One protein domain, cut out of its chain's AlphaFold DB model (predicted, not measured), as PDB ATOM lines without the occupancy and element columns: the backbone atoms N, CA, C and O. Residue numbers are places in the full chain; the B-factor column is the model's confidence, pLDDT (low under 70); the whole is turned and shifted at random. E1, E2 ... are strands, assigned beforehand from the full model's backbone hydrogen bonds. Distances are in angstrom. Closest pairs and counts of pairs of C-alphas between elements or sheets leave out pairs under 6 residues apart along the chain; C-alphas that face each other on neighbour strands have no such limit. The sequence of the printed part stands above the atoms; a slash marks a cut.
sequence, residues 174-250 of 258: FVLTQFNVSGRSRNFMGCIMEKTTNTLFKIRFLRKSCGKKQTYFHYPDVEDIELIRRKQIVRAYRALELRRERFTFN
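What this domain is: This is residues 174 to 250 of the 258 residues of an uncharacterized protein of Apolygus lucorum (UniProt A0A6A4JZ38). Picture a small barrel of antiparallel strands, closed round a ring made by E1, E2, E3 with E4, E5, E9, and E8 with E7, while E6 adds one more strand beside E3. It is built of two strongly twisted sheets that share two long strands broken by one residue each: E3 runs on into E4, and E7 runs on into E8. The printed part has 77 residues with nine named strands, E1 to E9 in chain order, and no named helix, class all strand. The sheets have the orders E6 E3 E2 E1 E7 and E4 E5 E9 E8, both antiparallel throughout. The whole is compact, with a radius of gyration of the C-alphas of 12.8 A and spans of 37 by 29 by 25 A.

Where its parts are: Find C-alpha 174 at (-3.011, 2.484, 32.554); from there E1 runs through residues 174 to 181, 21.4 A, to C-alpha 181 at (-2.004, -1.961, 11.649). E2, residues 184 to 195, is the longest strand, 27.4 A, and bends by 80 degrees at residue 192. E3 is residues 200 to 205, 15.2 A, and E4 is residues 207 to 210, 10.0 A. Next come E5, residues 215 to 218, 10.3 A, and E6, residues 225 to 229, 13.3 A. E7 is residues 233 to 237, 11.1 A, and E8 is residues 239 to 242, 9.1 A. E9, residues 246 to 249, 10.4 A, ends at C-alpha 249 at (-0.987, -6.020, 35.040).

How they stand to each other: Start with the meander E1 E2 E3, each strand the antiparallel neighbour of the one before. In the hairpin of E1 and E2, look at N 177 and O 188, 2.9 A apart and within hydrogen-bond range; in the hairpin of E2 and E3, N 191 and O 204 are 2.8 A apart. At the edges, E6 pairs with E3 through N 203 and O 226, 2.9 A, and E7 with E1 through N 176 and O 235, 2.8 A. E3 runs on into E4 at 39 degrees, and E7 into E8 at 52 degrees. In the second sheet, E4 and E5 form a hairpin with N 209 and O 216 at 2.8 A, E5 and E9 pair with N 217 and O 247 at 2.8 A, and the hairpin of E8 and E9 has N 240 and O 248 at 2.8 A. E3 and E9 are apart.

The domain as a whole: The two C-alphas farthest apart are those of Thr 197 and Lys 212, 40.2 A. The printed part has no cut and no long link; the link from E5 to E6, six residues, is short and the other links are tight. Mean pLDDT of the printed part is 94.6, and no printed residue is under 70.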
ATOM      1  N   PHE A 174      -3.579   3.352  33.573       97.25
ATOM      2  CA  PHE A 174      -3.011   2.484  32.554       97.25
ATOM      3  C   PHE A 174      -4.130   1.872  31.726       97.25
ATOM      4  O   PHE A 174      -5.107   1.346  32.262       97.25
ATOM      5  N   VAL A 175      -3.993   1.928  30.411       97.00
ATOM      6  CA  VAL A 175      -5.024   1.501  29.478       97.00
ATOM      7  C   VAL A 175      -4.445   0.671  28.346       97.00
ATOM      8  O   VAL A 175      -3.345   0.916  27.854       97.00
ATOM      9  N   LEU A 176      -5.236  -0.306  27.920       97.00
ATOM     10  CA  LEU A 176      -4.993  -1.098  26.730       97.00
ATOM     11  C   LEU A 176      -5.711  -0.446  25.555       97.00
ATOM     12  O   LEU A 176      -6.937  -0.285  25.569       97.00
ATOM     13  N   THR A 177      -4.945  -0.088  24.538       96.94
ATOM     14  CA  THR A 177      -5.435   0.551  23.319       96.94
ATOM     15  C   THR A 177      -5.289  -0.381  22.136       96.94
ATOM     16  O   THR A 177      -4.258  -1.039  22.013       96.94
ATOM     17  N   GLN A 178      -6.272  -0.393  21.246       96.44
ATOM     18  CA  GLN A 178      -6.261  -1.197  20.033       96.44
ATOM     19  C   GLN A 178      -6.055  -0.314  18.798       96.44
ATOM     20  O   GLN A 178      -6.778   0.663  18.582       96.44
ATOM     21  N   PHE A 179      -5.090  -0.694  17.966       95.00
ATOM     22  CA  PHE A 179      -4.795  -0.074  16.679       95.00
ATOM     23  C   PHE A 179      -4.947  -1.093  15.563       95.00
ATOM     24  O   PHE A 179      -4.582  -2.254  15.714       95.00
ATOM     25  N   ASN A 180      -5.439  -0.646  14.413       93.25
ATOM     26  CA  ASN A 180      -5.481  -1.469  13.212       93.25
ATOM     27  C   ASN A 180      -4.234  -1.168  12.380       93.25
ATOM     28  O   ASN A 180      -4.150  -0.118  11.749       93.25
ATOM     29  N   VAL A 181      -3.266  -2.086  12.389       90.44
ATOM     30  CA  VAL A 181      -2.004  -1.961  11.649       90.44
ATOM     31  C   VAL A 181      -1.963  -3.045  10.579       90.44
ATOM     32  O   VAL A 181      -1.973  -4.238  10.884       90.44
ATOM     33  N   SER A 182      -1.932  -2.635   9.310       88.69
ATOM     34  CA  SER A 182      -1.845  -3.550   8.157       88.69
ATOM     35  C   SER A 182      -2.937  -4.634   8.138       88.69
ATOM     36  O   SER A 182      -2.667  -5.799   7.858       88.69
ATOM     37  N   GLY A 183      -4.175  -4.261   8.483       90.88
ATOM     38  CA  GLY A 183      -5.327  -5.172   8.503       90.88
ATOM     39  C   GLY A 183      -5.392  -6.113   9.711       90.88
ATOM     40  O   GLY A 183      -6.321  -6.910   9.802       90.88
ATOM     41  N   ARG A 184      -4.444  -6.024  10.653       91.00
ATOM     42  CA  ARG A 184      -4.483  -6.757  11.925       91.00
ATOM     43  C   ARG A 184      -4.687  -5.785  13.077       91.00
ATOM     44  O   ARG A 184      -4.067  -4.723  13.106       91.00
ATOM     45  N   SER A 185      -5.533  -6.152  14.032       91.75
ATOM     46  CA  SER A 185      -5.647  -5.402  15.277       91.75
ATOM     47  C   SER A 185      -4.475  -5.754  16.193       91.75
ATOM     48  O   SER A 185      -4.122  -6.919  16.371       91.75
ATOM     49  N   ARG A 186      -3.829  -4.729  16.740       94.44
ATOM     50  CA  ARG A 186      -2.721  -4.842  17.686       94.44
ATOM     51  C   ARG A 186      -3.059  -4.058  18.935       94.44
ATOM     52  O   ARG A 186      -3.613  -2.962  18.832       94.44
ATOM     53  N   ASN A 187      -2.735  -4.619  20.093       96.25
ATOM     54  CA  ASN A 187      -2.976  -3.954  21.361       96.25
ATOM     55  C   ASN A 187      -1.666  -3.448  21.954       96.25
ATOM     56  O   ASN A 187      -0.661  -4.154  21.955       96.25
ATOM     57  N   PHE A 188      -1.722  -2.249  22.512       97.06
ATOM     58  CA  PHE A 188      -0.599  -1.584  23.157       97.06
ATOM     59  C   PHE A 188      -1.021  -1.138  24.547       97.06
ATOM     60  O   PHE A 188      -2.170  -0.742  24.759       97.06
ATOM     61  N   MET A 189      -0.096  -1.217  25.498       97.50
ATOM     62  CA  MET A 189      -0.319  -0.743  26.859       97.50
ATOM     63  C   MET A 189       0.284   0.650  27.021       97.50
ATOM     64  O   MET A 189       1.441   0.870  26.666       97.50
ATOM     65  N   GLY A 190      -0.464   1.582  27.600       97.75
ATOM     66  CA  GLY A 190       0.022   2.934  27.859       97.75
ATOM     67  C   GLY A 190      -0.598   3.558  29.100       97.75
ATOM     68  O   GLY A 190      -1.529   3.015  29.681       97.75
ATOM     69  N   CYS A 191      -0.059   4.700  29.511       97.75
ATOM     70  CA  CYS A 191      -0.557   5.501  30.626       97.75
ATOM     71  C   CYS A 191      -1.120   6.825  30.106       97.75
ATOM     72  O   CYS A 191      -0.490   7.480  29.269       97.75
ATOM     73  N   ILE A 192      -2.296   7.223  30.591       97.88
ATOM     74  CA  ILE A 192      -2.908   8.507  30.241       97.88
ATOM     75  C   ILE A 192      -2.131   9.628  30.931       97.88
ATOM     76  O   ILE A 192      -2.166   9.760  32.151       97.88
ATOM     77  N   MET A 193      -1.462  10.462  30.142       97.75
ATOM     78  CA  MET A 193      -0.689  11.605  30.633       97.75
ATOM     79  C   MET A 193      -1.553  12.855  30.767       97.75
ATOM     80  O   MET A 193      -1.400  13.628  31.707       97.75
ATOM     81  N   GLU A 194      -2.449  13.065  29.805       97.50
ATOM     82  CA  GLU A 194      -3.251  14.278  29.709       97.50
ATOM     83  C   GLU A 194      -4.597  13.967  29.055       97.50
ATOM     84  O   GLU A 194      -4.701  13.121  28.159       97.50
ATOM     85  N   LYS A 195      -5.635  14.679  29.494       95.94
ATOM     86  CA  LYS A 195      -6.976  14.611  28.926       95.94
ATOM     87  C   LYS A 195      -7.281  15.924  28.214       95.94
ATOM     88  O   LYS A 195      -7.688  16.889  28.850       95.94
ATOM     89  N   THR A 196      -7.102  15.947  26.895       93.31
ATOM     90  CA  THR A 196      -7.383  17.137  26.078       93.31
ATOM     91  C   THR A 196      -8.887  17.385  25.977       93.31
ATOM     92  O   THR A 196      -9.353  18.509  26.119       93.31
ATOM     93  N   THR A 197      -9.668  16.325  25.758       92.06
ATOM     94  CA  THR A 197     -11.137  16.369  25.762       92.06
ATOM     95  C   THR A 197     -11.697  15.087  26.382       92.06
ATOM     96  O   THR A 197     -10.965  14.150  26.690       92.06
ATOM     97  N   ASN A 198     -13.019  14.984  26.545       88.69
ATOM     98  CA  ASN A 198     -13.649  13.739  27.011       88.69
ATOM     99  C   ASN A 198     -13.451  12.547  26.059       88.69
ATOM    100  O   ASN A 198     -13.644  11.399  26.462       88.69
ATOM    101  N   THR A 199     -13.072  12.808  24.809       93.25
ATOM    102  CA  THR A 199     -12.924  11.791  23.770       93.25
ATOM    103  C   THR A 199     -11.488  11.602  23.304       93.25
ATOM    104  O   THR A 199     -11.248  10.633  22.584       93.25
ATOM    105  N   LEU A 200     -10.552  12.472  23.700       96.12
ATOM    106  CA  LEU A 200      -9.171  12.475  23.230       96.12
ATOM    107  C   LEU A 200      -8.191  12.534  24.405       96.12
ATOM    108  O   LEU A 200      -8.258  13.433  25.246       96.12
ATOM    109  N   PHE A 201      -7.270  11.575  24.429       97.56
ATOM    110  CA  PHE A 201      -6.309  11.372  25.506       97.56
ATOM    111  C   PHE A 201      -4.897  11.329  24.936       97.56
ATOM    112  O   PHE A 201      -4.666  10.686  23.913       97.56
ATOM    113  N   LYS A 202      -3.949  11.978  25.611       98.12
ATOM    114  CA  LYS A 202      -2.521  11.864  25.314       98.12
ATOM    115  C   LYS A 202      -1.959  10.711  26.131       98.12
ATOM    116  O   LYS A 202      -1.979  10.762  27.362       98.12
ATOM    117  N   ILE A 203      -1.497   9.667  25.458       98.12
ATOM    118  CA  ILE A 203      -1.071   8.417  26.089       98.12
ATOM    119  C   ILE A 203       0.419   8.222  25.858       98.12
ATOM    120  O   ILE A 203       0.894   8.372  24.736       98.12
ATOM    121  N   ARG A 204       1.147   7.884  26.926       98.31
ATOM    122  CA  ARG A 204       2.547   7.454  26.866       98.31
ATOM    123  C   ARG A 204       2.605   5.934  26.894       98.31
ATOM    124  O   ARG A 204       2.190   5.320  27.881       98.31
ATOM    125  N   PHE A 205       3.121   5.337  25.832       98.12
ATOM    126  CA  PHE A 205       3.165   3.896  25.660       98.12
ATOM    127  C   PHE A 205       4.309   3.227  26.411       98.12
ATOM    128  O   PHE A 205       5.377   3.799  26.647       98.12
ATOM    129  N   LEU A 206       4.054   1.978  26.783       97.50
ATOM    130  CA  LEU A 206       5.018   1.069  27.375       97.50
ATOM    131  C   LEU A 206       5.485   0.060  26.324       97.50
ATOM    132  O   LEU A 206       4.741  -0.307  25.420       97.50
ATOM    133  N   ARG A 207       6.703  -0.452  26.495       96.69
ATOM    134  CA  ARG A 207       7.230  -1.587  25.736       96.69
ATOM    135  C   ARG A 207       7.131  -2.860  26.553       96.69
ATOM    136  O   ARG A 207       7.550  -2.903  27.720       96.69
ATOM    137  N   LYS A 208       6.621  -3.914  25.925       95.81
ATOM    138  CA  LYS A 208       6.623  -5.251  26.502       95.81
ATOM    139  C   LYS A 208       8.045  -5.802  26.572       95.81
ATOM    140  O   LYS A 208       8.848  -5.668  25.652       95.81
ATOM    141  N   SER A 209       8.365  -6.456  27.679       94.75
ATOM    142  CA  SER A 209       9.620  -7.169  27.880       94.75
ATOM    143  C   SER A 209       9.335  -8.532  28.496       94.75
ATOM    144  O   SER A 209       8.710  -8.643  29.552       94.75
ATOM    145  N   CYS A 210       9.801  -9.588  27.834       92.75
ATOM    146  CA  CYS A 210       9.628 -10.956  28.306       92.75
ATOM    147  C   CYS A 210      10.794 -11.326  29.232       92.75
ATOM    148  O   CYS A 210      11.912 -11.594  28.785       92.75
ATOM    149  N   GLY A 211      10.549 -11.310  30.542       87.12
ATOM    150  CA  GLY A 211      11.489 -11.832  31.527       87.12
ATOM    151  C   GLY A 211      11.455 -13.362  31.602       87.12
ATOM    152  O   GLY A 211      10.595 -14.018  31.032       87.12
ATOM    153  N   LYS A 212      12.371 -13.950  32.382       89.38
ATOM    154  CA  LYS A 212      12.430 -15.416  32.575       89.38
ATOM    155  C   LYS A 212      11.215 -16.005  33.301       89.38
ATOM    156  O   LYS A 212      10.948 -17.187  33.155       89.38
ATOM    157  N   LYS A 213      10.569 -15.213  34.162       89.12
ATOM    158  CA  LYS A 213       9.471 -15.661  35.040       89.12
ATOM    159  C   LYS A 213       8.129 -15.019  34.709       89.12
ATOM    160  O   LYS A 213       7.101 -15.584  35.040       89.12
ATOM    161  N   GLN A 214       8.157 -13.824  34.128       91.62
ATOM    162  CA  GLN A 214       6.969 -13.029  33.855       91.62
ATOM    163  C   GLN A 214       7.273 -11.995  32.773       91.62
ATOM    164  O   GLN A 214       8.413 -11.518  32.660       91.62
ATOM    165  N   THR A 215       6.243 -11.621  32.029       93.25
ATOM    166  CA  THR A 215       6.232 -10.420  31.199       93.25
ATOM    167  C   THR A 215       6.167  -9.193  32.100       93.25
ATOM    168  O   THR A 215       5.511  -9.211  33.139       93.25
ATOM    169  N   TYR A 216       6.857  -8.124  31.730       95.56
ATOM    170  CA  TYR A 216       6.685  -6.814  32.346       95.56
ATOM    171  C   TYR A 216       6.741  -5.727  31.281       95.56
ATOM    172  O   TYR A 216       7.286  -5.915  30.193       95.56
ATOM    173  N   PHE A 217       6.200  -4.573  31.622       97.19
ATOM    174  CA  PHE A 217       6.133  -3.404  30.763       97.19
ATOM    175  C   PHE A 217       7.017  -2.305  31.340       97.19
ATOM    176  O   PHE A 217       7.182  -2.219  32.555       97.19
ATOM    177  N   HIS A 218       7.624  -1.494  30.489       96.62
ATOM    178  CA  HIS A 218       8.492  -0.392  30.905       96.62
ATOM    179  C   HIS A 218       8.391   0.749  29.903       96.62
ATOM    180  O   HIS A 218       8.026   0.520  28.748       96.62
ATOM    181  N   TYR A 219       8.714   1.966  30.326       96.81
ATOM    182  CA  TYR A 219       8.816   3.067  29.379       96.81
ATOM    183  C   TYR A 219      10.054   2.888  28.487       96.81
ATOM    184  O   TYR A 219      11.113   2.508  28.995       96.81
ATOM    185  N   PRO A 220       9.935   3.127  27.169       96.44
ATOM    186  CA  PRO A 220      11.094   3.193  26.287       96.44
ATOM    187  C   PRO A 220      11.991   4.395  26.625       96.44
ATOM    188  O   PRO A 220      11.520   5.388  27.184       96.44
ATOM    189  N   ASP A 221      13.271   4.316  26.240       94.38
ATOM    190  CA  ASP A 221      14.255   5.395  26.443       94.38
ATOM    191  C   ASP A 221      13.860   6.685  25.700       94.38
ATOM    192  O   ASP A 221      14.078   7.791  26.191       94.38
ATOM    193  N   VAL A 222      13.265   6.534  24.514       96.75
ATOM    194  CA  VAL A 222      12.657   7.627  23.749       96.75
ATOM    195  C   VAL A 222      11.165   7.613  24.021       96.75
ATOM    196  O   VAL A 222      10.529   6.573  23.870       96.75
ATOM    197  N   GLU A 223      10.612   8.756  24.418       95.12
ATOM    198  CA  GLU A 223       9.193   8.852  24.743       95.12
ATOM    199  C   GLU A 223       8.323   8.497  23.534       95.12
ATOM    200  O   GLU A 223       8.435   9.095  22.466       95.12
ATOM    201  N   ASP A 224       7.446   7.518  23.730       97.06
ATOM    202  CA  ASP A 224       6.480   7.067  22.737       97.06
ATOM    203  C   ASP A 224       5.104   7.574  23.163       97.06
ATOM    204  O   ASP A 224       4.501   7.049  24.104       97.06
ATOM    205  N   ILE A 225       4.678   8.693  22.576       97.56
ATOM    206  CA  ILE A 225       3.487   9.433  22.995       97.56
ATOM    207  C   ILE A 225       2.587   9.664  21.788       97.56
ATOM    208  O   ILE A 225       3.027  10.212  20.780       97.56
ATOM    209  N   GLU A 226       1.302   9.339  21.929       97.50
ATOM    210  CA  GLU A 226       0.307   9.535  20.875       97.50
ATOM    211  C   GLU A 226      -1.023  10.061  21.434       97.50
ATOM    212  O   GLU A 226      -1.367   9.860  22.603       97.50
ATOM    213  N   LEU A 227      -1.785  10.757  20.587       97.69
ATOM    214  CA  LEU A 227      -3.153  11.184  20.874       97.69
ATOM    215  C   LEU A 227      -4.144  10.131  20.385       97.69
ATOM    216  O   LEU A 227      -4.202   9.813  19.200       97.69
ATOM    217  N   ILE A 228      -4.967   9.628  21.300       96.94
ATOM    218  CA  ILE A 228      -5.808   8.456  21.070       96.94
ATOM    219  C   ILE A 228      -7.253   8.787  21.408       96.94
ATOM    220  O   ILE A 228      -7.556   9.479  22.387       96.94
ATOM    221  N   ARG A 229      -8.175   8.272  20.595       96.62
ATOM    222  CA  ARG A 229      -9.613   8.446  20.810       96.62
ATOM    223  C   ARG A 229     -10.136   7.449  21.841       96.62
ATOM    224  O   ARG A 229      -9.737   6.290  21.861       96.62
ATOM    225  N   ARG A 230     -11.161   7.843  22.602       94.69
ATOM    226  CA  ARG A 230     -11.856   6.997  23.593       94.69
ATOM    227  C   ARG A 230     -12.267   5.622  23.056       94.69
ATOM    228  O   ARG A 230     -12.242   4.655  23.812       94.69
ATOM    229  N   LYS A 231     -12.655   5.554  21.775       94.56
ATOM    230  CA  LYS A 231     -13.086   4.326  21.085       94.56
ATOM    231  C   LYS A 231     -11.956   3.312  20.884       94.56
ATOM    232  O   LYS A 231     -12.240   2.133  20.756       94.56
ATOM    233  N   GLN A 232     -10.705   3.767  20.843       95.94
ATOM    234  CA  GLN A 232      -9.536   2.894  20.708       95.94
ATOM    235  C   GLN A 232      -9.108   2.309  22.057       95.94
ATOM    236  O   GLN A 232      -8.342   1.354  22.087       95.94
ATOM    237  N   ILE A 233      -9.586   2.863  23.176       95.75
ATOM    238  CA  ILE A 233      -9.296   2.327  24.504       95.75
ATOM    239  C   ILE A 233     -10.252   1.170  24.791       95.75
ATOM    240  O   ILE A 233     -11.458   1.369  24.961       95.75
ATOM    241  N   VAL A 234      -9.686  -0.028  24.900       94.25
ATOM    242  CA  VAL A 234     -10.416  -1.269  25.166       94.25
ATOM    243  C   VAL A 234     -10.730  -1.389  26.654       94.25
ATOM    244  O   VAL A 234     -11.875  -1.614  27.043       94.25
ATOM    245  N   ARG A 235      -9.714  -1.228  27.510       94.31
ATOM    246  CA  ARG A 235      -9.830  -1.492  28.951       94.31
ATOM    247  C   ARG A 235      -8.798  -0.709  29.757       94.31
ATOM    248  O   ARG A 235      -7.683  -0.513  29.292       94.31
ATOM    249  N   ALA A 236      -9.162  -0.316  30.977       94.50
ATOM    250  CA  ALA A 236      -8.225   0.199  31.974       94.50
ATOM    251  C   ALA A 236      -7.738  -0.917  32.905       94.50
ATOM    252  O   ALA A 236      -8.511  -1.809  33.278       94.50
ATOM    253  N   TYR A 237      -6.474  -0.834  33.296       95.12
ATOM    254  CA  TYR A 237      -5.791  -1.759  34.183       95.12
ATOM    255  C   TYR A 237      -5.184  -1.010  35.364       95.12
ATOM    256  O   TYR A 237      -4.737   0.129  35.254       95.12
ATOM    257  N   ARG A 238      -5.119  -1.695  36.504       93.88
ATOM    258  CA  ARG A 238      -4.344  -1.238  37.652       93.88
ATOM    259  C   ARG A 238      -2.945  -1.835  37.552       93.88
ATOM    260  O   ARG A 238      -2.804  -3.058  37.589       93.88
ATOM    261  N   ALA A 239      -1.934  -0.983  37.415       93.69
ATOM    262  CA  ALA A 239      -0.549  -1.430  37.427       93.69
ATOM    263  C   ALA A 239      -0.155  -1.925  38.822       93.69
ATOM    264  O   ALA A 239      -0.464  -1.295  39.836       93.69
ATOM    265  N   LEU A 240       0.576  -3.034  38.859       92.75
ATOM    266  CA  LEU A 240       1.438  -3.384  39.974       92.75
ATOM    267  C   LEU A 240       2.838  -2.895  39.614       92.75
ATOM    268  O   LEU A 240       3.455  -3.400  38.674       92.75
ATOM    269  N   GLU A 241       3.313  -1.873  40.316       89.56
ATOM    270  CA  GLU A 241       4.661  -1.352  40.121       89.56
ATOM    271  C   GLU A 241       5.693  -2.307  40.739       89.56
ATOM    272  O   GLU A 241       5.622  -2.689  41.908       89.56
ATOM    273  N   LEU A 242       6.677  -2.694  39.934       81.81
ATOM    274  CA  LEU A 242       7.889  -3.382  40.346       81.81
ATOM    275  C   LEU A 242       9.059  -2.398  40.421       81.81
ATOM    276  O   LEU A 242       9.009  -1.251  39.992       81.81
ATOM    277  N   ARG A 243      10.198  -2.889  40.917       88.50
ATOM    278  CA  ARG A 243      11.440  -2.115  40.970       88.50
ATOM    279  C   ARG A 243      11.858  -1.596  39.587       88.50
ATOM    280  O   ARG A 243      12.012  -2.392  38.659       88.50
ATOM    281  N   ARG A 244      12.219  -0.304  39.546       88.62
ATOM    282  CA  ARG A 244      12.810   0.417  38.399       88.62
ATOM    283  C   ARG A 244      11.839   0.618  37.230       88.62
ATOM    284  O   ARG A 244      12.174   0.228  36.116       88.62
ATOM    285  N   GLU A 245      10.663   1.186  37.502       91.56
ATOM    286  CA  GLU A 245       9.686   1.573  36.462       91.56
ATOM    287  C   GLU A 245       9.265   0.396  35.569       91.56
ATOM    288  O   GLU A 245       9.102   0.505  34.353       91.56
ATOM    289  N   ARG A 246       9.136  -0.777  36.193       94.56
ATOM    290  CA  ARG A 246       8.628  -1.985  35.550       94.56
ATOM    291  C   ARG A 246       7.231  -2.238  36.068       94.56
ATOM    292  O   ARG A 246       7.024  -2.214  37.272       94.56
ATOM    293  N   PHE A 247       6.301  -2.542  35.184       96.12
ATOM    294  CA  PHE A 247       4.896  -2.713  35.524       96.12
ATOM    295  C   PHE A 247       4.424  -4.107  35.131       96.12
ATOM    296  O   PHE A 247       4.809  -4.633  34.084       96.12
ATOM    297  N   THR A 248       3.573  -4.700  35.959       95.31
ATOM    298  CA  THR A 248       2.773  -5.877  35.599       95.31
ATOM    299  C   THR A 248       1.301  -5.575  35.793       95.31
ATOM    300  O   THR A 248       0.932  -4.757  36.636       95.31
ATOM    301  N   PHE A 249       0.451  -6.254  35.033       94.69
ATOM    302  CA  PHE A 249      -0.987  -6.020  35.040       94.69
ATOM    303  C   PHE A 249      -1.708  -7.338  35.287       94.69
ATOM    304  O   PHE A 249      -1.502  -8.313  34.570       94.69
ATOM    305  N   ASN A 250      -2.549  -7.371  36.317       91.94
ATOM    306  CA  ASN A 250      -3.307  -8.573  36.641       91.94
ATOM    307  C   ASN A 250      -4.420  -8.794  35.611       91.94
ATOM    308  O   ASN A 250      -5.173  -7.867  35.305       91.94
TER     309      ASN A 250